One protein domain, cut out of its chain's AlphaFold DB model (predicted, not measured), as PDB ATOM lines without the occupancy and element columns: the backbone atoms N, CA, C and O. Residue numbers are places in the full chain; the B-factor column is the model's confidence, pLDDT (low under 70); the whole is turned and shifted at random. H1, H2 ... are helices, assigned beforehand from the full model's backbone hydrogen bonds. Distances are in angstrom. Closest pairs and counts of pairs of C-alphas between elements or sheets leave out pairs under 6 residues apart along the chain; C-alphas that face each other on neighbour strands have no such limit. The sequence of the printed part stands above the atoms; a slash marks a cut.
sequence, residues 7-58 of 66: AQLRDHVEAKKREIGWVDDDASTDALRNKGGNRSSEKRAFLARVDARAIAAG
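This is residues 7 to 58 of the 66 residues of an uncharacterized protein of Sphingomonas wittichii (UniProt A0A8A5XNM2). Three separate helices are strung along an open, stretched-out chain in the shape of a wide U: H1 and H3 are the two legs at the far ends, and the short H2 sits in the crossbar between them. No two helices touch, and there is no core on which the parts pack. The printed part has 52 residues, with three named helices in the order H1, H2, H3 and no named strand, and its class is all helix. It is extended, with a radius of gyration of the C-alphas of 17.6 A, and elongated, spanning 44 by 26 by 17 A.

H1 is residues 7 to 19, 18.5 A from first to last C-alpha, and begins at C-alpha 7 at (11.578, 72.582, -6.249). H2 is residues 26 to 32, with C-alpha 26 at (1.072, 70.669, -26.011). H3, the longest helix with 16 residues, is residues 41 to 56; it measures 22.8 A and ends at C-alpha 56 at (9.464, 98.381, -33.450).

H1 and H2 are apart, with no C-alpha of the one within 8 A of the other. By the same distance H2 and H3 are apart. H1 and H3 are apart too. In H1, residues 7 to 13 and 15 to 19 stand free; residues 25 to 35, of which 26 to 32 belong to H2, also stand free. Every O i to N i+4 pair in H1, H2 and H3 is within hydrogen-bond range.

The C-alphas farthest apart are those of Glu 19 and Ala 56, at 46.6 A. The printed part has no cut. Both links, H1 to H2 with 6 residues and H2 to H3 with 8, are short. The mean pLDDT of the printed part is 88.6; that of H2 is 80, and no printed residue is under 70.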
ATOM      1  N   ALA A   7      11.231  73.902  -5.729       95.25
ATOM      2  CA  ALA A   7      11.578  72.582  -6.249       95.25
ATOM      3  C   ALA A   7      10.705  71.490  -5.615       95.25
ATOM      4  O   ALA A   7      10.069  70.725  -6.329       95.25
ATOM      5  N   GLN A   8      10.579  71.494  -4.285       94.69
ATOM      6  CA  GLN A   8       9.741  70.527  -3.567       94.69
ATOM      7  C   GLN A   8       8.260  70.646  -3.939       94.69
ATOM      8  O   GLN A   8       7.580  69.633  -4.097       94.69
ATOM      9  N   LEU A   9       7.759  71.873  -4.106       95.06
ATOM     10  CA  LEU A   9       6.394  72.096  -4.578       95.06
ATOM     11  C   LEU A   9       6.194  71.525  -5.987       95.06
ATOM     12  O   LEU A   9       5.206  70.835  -6.233       95.06
ATOM     13  N   ARG A  10       7.134  71.793  -6.900       94.56
ATOM     14  CA  ARG A  10       7.085  71.282  -8.272       94.56
ATOM     15  C   ARG A  10       7.056  69.757  -8.288       94.56
ATOM     16  O   ARG A  10       6.184  69.190  -8.934       94.56
ATOM     17  N   ASP A  11       7.952  69.107  -7.555       95.19
ATOM     18  CA  ASP A  11       8.032  67.644  -7.527       95.19
ATOM     19  C   ASP A  11       6.742  67.017  -6.980       95.19
ATOM     20  O   ASP A  11       6.246  66.032  -7.527       95.19
ATOM     21  N   HIS A  12       6.148  67.631  -5.951       94.31
ATOM     22  CA  HIS A  12       4.865  67.195  -5.408       94.31
ATOM     23  C   HIS A  12       3.724  67.313  -6.432       94.31
ATOM     24  O   HIS A  12       2.924  66.389  -6.580       94.31
ATOM     25  N   VAL A  13       3.661  68.428  -7.165       93.44
ATOM     26  CA  VAL A  13       2.663  68.647  -8.222       93.44
ATOM     27  C   VAL A  13       2.829  67.631  -9.352       93.44
ATOM     28  O   VAL A  13       1.844  67.034  -9.780       93.44
ATOM     29  N   GLU A  14       4.057  67.386  -9.808       93.38
ATOM     30  CA  GLU A  14       4.331  66.408 -10.868       93.38
ATOM     31  C   GLU A  14       3.989  64.975 -10.439       93.38
ATOM     32  O   GLU A  14       3.437  64.208 -11.228       93.38
ATOM     33  N   ALA A  15       4.247  64.612  -9.178       93.88
ATOM     34  CA  ALA A  15       3.815  63.328  -8.630       93.88
ATOM     35  C   ALA A  15       2.283  63.200  -8.638       93.88
ATOM     36  O   ALA A  15       1.749  62.208  -9.134       93.88
ATOM     37  N   LYS A  16       1.571  64.237  -8.179       95.50
ATOM     38  CA  LYS A  16       0.104  64.263  -8.170       95.50
ATOM     39  C   LYS A  16      -0.504  64.167  -9.565       95.50
ATOM     40  O   LYS A  16      -1.471  63.435  -9.741       95.50
ATOM     41  N   LYS A  17       0.070  64.855 -10.555       92.94
ATOM     42  CA  LYS A  17      -0.365  64.752 -11.956       92.94
ATOM     43  C   LYS A  17      -0.280  63.314 -12.463       92.94
ATOM     44  O   LYS A  17      -1.250  62.816 -13.024       92.94
ATOM     45  N   ARG A  18       0.832  62.618 -12.199       91.62
ATOM     46  CA  ARG A  18       0.996  61.206 -12.589       91.62
ATOM     47  C   ARG A  18      -0.017  60.291 -11.904       91.62
ATOM     48  O   ARG A  18      -0.576  59.431 -12.573       91.62
ATOM     49  N   GLU A  19      -0.275  60.491 -10.611       94.06
ATOM     50  CA  GLU A  19      -1.263  59.702  -9.853       94.06
ATOM     51  C   GLU A  19      -2.669  59.778 -10.461       94.06
ATOM     52  O   GLU A  19      -3.371  58.774 -10.507       94.06
ATOM     53  N   ILE A  20      -3.075  60.956 -10.945       93.50
ATOM     54  CA  ILE A  20      -4.406  61.171 -11.534       93.50
ATOM     55  C   ILE A  20      -4.440  60.958 -13.057       93.50
ATOM     56  O   ILE A  20      -5.473  61.196 -13.680       93.50
ATOM     57  N   GLY A  21      -3.326  60.542 -13.667       90.69
ATOM     58  CA  GLY A  21      -3.217  60.355 -15.118       90.69
ATOM     59  C   GLY A  21      -3.249  61.657 -15.926       90.69
ATOM     60  O   GLY A  21      -3.590  61.637 -17.106       90.69
ATOM     61  N   TRP A  22      -2.913  62.793 -15.312       86.62
ATOM     62  CA  TRP A  22      -2.829  64.079 -15.995       86.62
ATOM     63  C   TRP A  22      -1.554  64.157 -16.836       86.62
ATOM     64  O   TRP A  22      -0.444  64.002 -16.322       86.62
ATOM     65  N   VAL A  23      -1.719  64.443 -18.127       83.75
ATOM     66  CA  VAL A  23      -0.628  64.583 -19.095       83.75
ATOM     67  C   VAL A  23      -0.559  66.041 -19.539       83.75
ATOM     68  O   VAL A  23      -1.498  66.531 -20.156       83.75
ATOM     69  N   ASP A  24       0.547  66.721 -19.229       81.31
ATOM     70  CA  ASP A  24       0.841  68.066 -19.744       81.31
ATOM     71  C   ASP A  24       1.530  67.959 -21.106       81.31
ATOM     72  O   ASP A  24       2.747  68.098 -21.238       81.31
ATOM     73  N   ASP A  25       0.738  67.662 -22.126       87.12
ATOM     74  CA  ASP A  25       1.165  67.766 -23.516       87.12
ATOM     75  C   ASP A  25       0.824  69.145 -24.112       87.12
ATOM     76  O   ASP A  25       0.136  69.988 -23.519       87.12
ATOM     77  N   ASP A  26       1.330  69.405 -25.318       81.81
ATOM     78  CA  ASP A  26       1.072  70.669 -26.011       81.81
ATOM     79  C   ASP A  26      -0.428  70.881 -26.278       81.81
ATOM     80  O   ASP A  26      -0.904  72.019 -26.283       81.81
ATOM     81  N   ALA A  27      -1.186  69.798 -26.471       81.56
ATOM     82  CA  ALA A  27      -2.608  69.846 -26.783       81.56
ATOM     83  C   ALA A  27      -3.462  70.242 -25.567       81.56
ATOM     84  O   ALA A  27      -4.287  71.151 -25.666       81.56
ATOM     85  N   SER A  28      -3.241  69.612 -24.414       82.19
ATOM     86  CA  SER A  28      -3.866  69.940 -23.125       82.19
ATOM     87  C   SER A  28      -3.495  71.352 -22.677       82.19
ATOM     88  O   SER A  28      -4.365  72.127 -22.272       82.19
ATOM     89  N   THR A  29      -2.232  71.740 -22.863       81.19
ATOM     90  CA  THR A  29      -1.782  73.109 -22.609       81.19
ATOM     91  C   THR A  29      -2.518  74.110 -23.505       81.19
ATOM     92  O   THR A  29      -2.975  75.149 -23.026       81.19
ATOM     93  N   ASP A  30      -2.674  73.824 -24.802       77.94
ATOM     94  CA  ASP A  30      -3.391  74.715 -25.722       77.94
ATOM     95  C   ASP A  30      -4.910  74.743 -25.488       77.94
ATOM     96  O   ASP A  30      -5.549  75.766 -25.748       77.94
ATOM     97  N   ALA A  31      -5.487  73.667 -24.951       78.06
ATOM     98  CA  ALA A  31      -6.891  73.614 -24.545       78.06
ATOM     99  C   ALA A  31      -7.181  74.511 -23.330       78.06
ATOM    100  O   ALA A  31      -8.226  75.159 -23.281       78.06
ATOM    101  N   LEU A  32      -6.247  74.590 -22.378       75.50
ATOM    102  CA  LEU A  32      -6.372  75.422 -21.175       75.50
ATOM    103  C   LEU A  32      -6.036  76.900 -21.416       75.50
ATOM    104  O   LEU A  32      -6.347  77.758 -20.588       75.50
ATOM    105  N   ARG A  33      -5.407  77.229 -22.548       76.44
ATOM    106  CA  ARG A  33      -5.114  78.616 -22.913       76.44
ATOM    107  C   ARG A  33      -6.399  79.374 -23.229       76.44
ATOM    108  O   ARG A  33      -7.165  78.989 -24.112       76.44
ATOM    109  N   ASN A  34      -6.583  80.541 -22.607       71.06
ATOM    110  CA  ASN A  34      -7.614  81.467 -23.054       71.06
ATOM    111  C   ASN A  34      -7.227  82.020 -24.433       71.06
ATOM    112  O   ASN A  34      -6.340  82.865 -24.578       71.06
ATOM    113  N   LYS A  35      -7.901  81.524 -25.474       72.56
ATOM    114  CA  LYS A  35      -7.652  81.911 -26.872       72.56
ATOM    115  C   LYS A  35      -8.101  83.342 -27.179       72.56
ATOM    116  O   LYS A  35      -7.879  83.829 -28.286       72.56
ATOM    117  N   GLY A  36      -8.708  84.033 -26.213       75.44
ATOM    118  CA  GLY A  36      -9.082  85.431 -26.349       75.44
ATOM    119  C   GLY A  36     -10.273  85.669 -27.272       75.44
ATOM    120  O   GLY A  36     -10.464  86.798 -27.722       75.44
ATOM    121  N   GLY A  37     -11.065  84.630 -27.563       76.50
ATOM    122  CA  GLY A  37     -12.259  84.738 -28.410       76.50
ATOM    123  C   GLY A  37     -13.274  85.749 -27.867       76.50
ATOM    124  O   GLY A  37     -13.885  86.480 -28.637       76.50
ATOM    125  N   ASN A  38     -13.349  85.883 -26.540       79.06
ATOM    126  CA  ASN A  38     -14.263  86.799 -25.852       79.06
ATOM    127  C   ASN A  38     -13.629  88.162 -25.520       79.06
ATOM    128  O   ASN A  38     -14.097  88.869 -24.629       79.06
ATOM    129  N   ARG A  39     -12.531  88.550 -26.184       85.50
ATOM    130  CA  ARG A  39     -11.901  89.852 -25.926       85.50
ATOM    131  C   ARG A  39     -12.797  90.995 -26.387       85.50
ATOM    132  O   ARG A  39     -13.234  91.041 -27.541       85.50
ATOM    133  N   SER A  40     -12.943  91.988 -25.516       88.94
ATOM    134  CA  SER A  40     -13.537  93.264 -25.895       88.94
ATOM    135  C   SER A  40     -12.723  93.950 -27.006       88.94
ATOM    136  O   SER A  40     -11.544  93.642 -27.242       88.94
ATOM    137  N   SER A  41     -13.359  94.876 -27.721       90.75
ATOM    138  CA  SER A  41     -12.715  95.744 -28.717       90.75
ATOM    139  C   SER A  41     -11.509  96.478 -28.133       90.75
ATOM    140  O   SER A  41     -10.435  96.502 -28.737       90.75
ATOM    141  N   GLU A  42     -11.651  97.009 -26.920       92.44
ATOM    142  CA  GLU A  42     -10.631  97.812 -26.242       92.44
ATOM    143  C   GLU A  42      -9.408  96.958 -25.911       92.44
ATOM    144  O   GLU A  42      -8.268  97.372 -26.148       92.44
ATOM    145  N   LYS A  43      -9.630  95.728 -25.421       88.81
ATOM    146  CA  LYS A  43      -8.541  94.799 -25.107       88.81
ATOM    147  C   LYS A  43      -7.772  94.397 -26.363       88.81
ATOM    148  O   LYS A  43      -6.544  94.340 -26.320       88.81
ATOM    149  N   ARG A  44      -8.463  94.152 -27.484       89.12
ATOM    150  CA  ARG A  44      -7.819  93.847 -28.774       89.12
ATOM    151  C   ARG A  44      -6.960  95.009 -29.264       89.12
ATOM    152  O   ARG A  44      -5.793  94.799 -29.589       89.12
ATOM    153  N   ALA A  45      -7.495  96.228 -29.236       91.50
ATOM    154  CA  ALA A  45      -6.755  97.424 -29.629       91.50
ATOM    155  C   ALA A  45      -5.529  97.667 -28.734       91.50
ATOM    156  O   ALA A  45      -4.463  98.041 -29.220       91.50
ATOM    157  N   PHE A  46      -5.652  97.430 -27.425       91.69
ATOM    158  CA  PHE A  46      -4.527  97.528 -26.499       91.69
ATOM    159  C   PHE A  46      -3.414  96.526 -26.827       91.69
ATOM    160  O   PHE A  46      -2.257  96.929 -26.934       91.69
ATOM    161  N   LEU A  47      -3.752  95.247 -27.022       90.38
ATOM    162  CA  LEU A  47      -2.768  94.213 -27.358       90.38
ATOM    163  C   LEU A  47      -2.062  94.512 -28.689       90.38
ATOM    164  O   LEU A  47      -0.842  94.421 -28.749       90.38
ATOM    165  N   ALA A  48      -2.791  94.992 -29.701       90.94
ATOM    166  CA  ALA A  48      -2.197  95.393 -30.978       90.94
ATOM    167  C   ALA A  48      -1.137  96.503 -30.824       90.94
ATOM    168  O   ALA A  48      -0.100  96.469 -31.484       90.94
ATOM    169  N   ARG A  49      -1.349  97.468 -29.916       94.38
ATOM    170  CA  ARG A  49      -0.346  98.512 -29.623       94.38
ATOM    171  C   ARG A  49       0.909  97.948 -28.960       94.38
ATOM    172  O   ARG A  49       2.011  98.422 -29.235       94.38
ATOM    173  N   VAL A  50       0.748  96.967 -28.074       92.62
ATOM    174  CA  VAL A  50       1.877  96.291 -27.418       92.62
ATOM    175  C   VAL A  50       2.687  95.502 -28.446       92.62
ATOM    176  O   VAL A  50       3.911  95.631 -28.476       92.62
ATOM    177  N   ASP A  51       2.014  94.767 -29.331       93.62
ATOM    178  CA  ASP A  51       2.661  94.002 -30.398       93.62
ATOM    179  C   ASP A  51       3.429  94.919 -31.358       93.62
ATOM    180  O   ASP A  51       4.596  94.665 -31.654       93.62
ATOM    181  N   ALA A  52       2.828  96.040 -31.771       95.50
ATOM    182  CA  ALA A  52       3.495  97.035 -32.612       95.50
ATOM    183  C   ALA A  52       4.770  97.595 -31.956       95.50
ATOM    184  O   ALA A  52       5.795  97.752 -32.618       95.50
ATOM    185  N   ARG A  53       4.740  97.847 -30.640       96.38
ATOM    186  CA  ARG A  53       5.919  98.298 -29.887       96.38
ATOM    187  C   ARG A  53       7.012  97.232 -29.843       96.38
ATOM    188  O   ARG A  53       8.184  97.570 -29.981       96.38
ATOM    189  N   ALA A  54       6.644  95.966 -29.652       94.56
ATOM    190  CA  ALA A  54       7.601  94.865 -29.664       94.56
ATOM    191  C   ALA A  54       8.289  94.751 -31.034       94.56
ATOM    192  O   ALA A  54       9.516  94.698 -31.087       94.56
ATOM    193  N   ILE A  55       7.514  94.821 -32.123       95.62
ATOM    194  CA  ILE A  55       8.038  94.809 -33.497       95.62
ATOM    195  C   ILE A  55       8.997  95.980 -33.723       95.62
ATOM    196  O   ILE A  55      10.109  95.768 -34.200       95.62
ATOM    197  N   ALA A  56       8.612  97.196 -33.325       97.00
ATOM    198  CA  ALA A  56       9.464  98.381 -33.450       97.00
ATOM    199  C   ALA A  56      10.786  98.251 -32.667       97.00
ATOM    200  O   ALA A  56      11.804  98.800 -33.074       97.00
ATOM    201  N   ALA A  57      10.788  97.493 -31.569       96.50
ATOM    202  CA  ALA A  57      11.978  97.182 -30.780       96.50
ATOM    203  C   ALA A  57      12.758  95.946 -31.286       96.50
ATOM    204  O   ALA A  57      13.663  95.469 -30.597       96.50
ATOM    205  N   GLY A  58      12.388  95.373 -32.439       97.00
ATOM    206  CA  GLY A  58      13.004  94.159 -32.985       97.00
ATOM    207  C   GLY A  58      12.744  92.901 -32.148       97.00
ATOM    208  O   GLY A  58      13.489  91.925 -32.231       97.00
TER     209      GLY A  58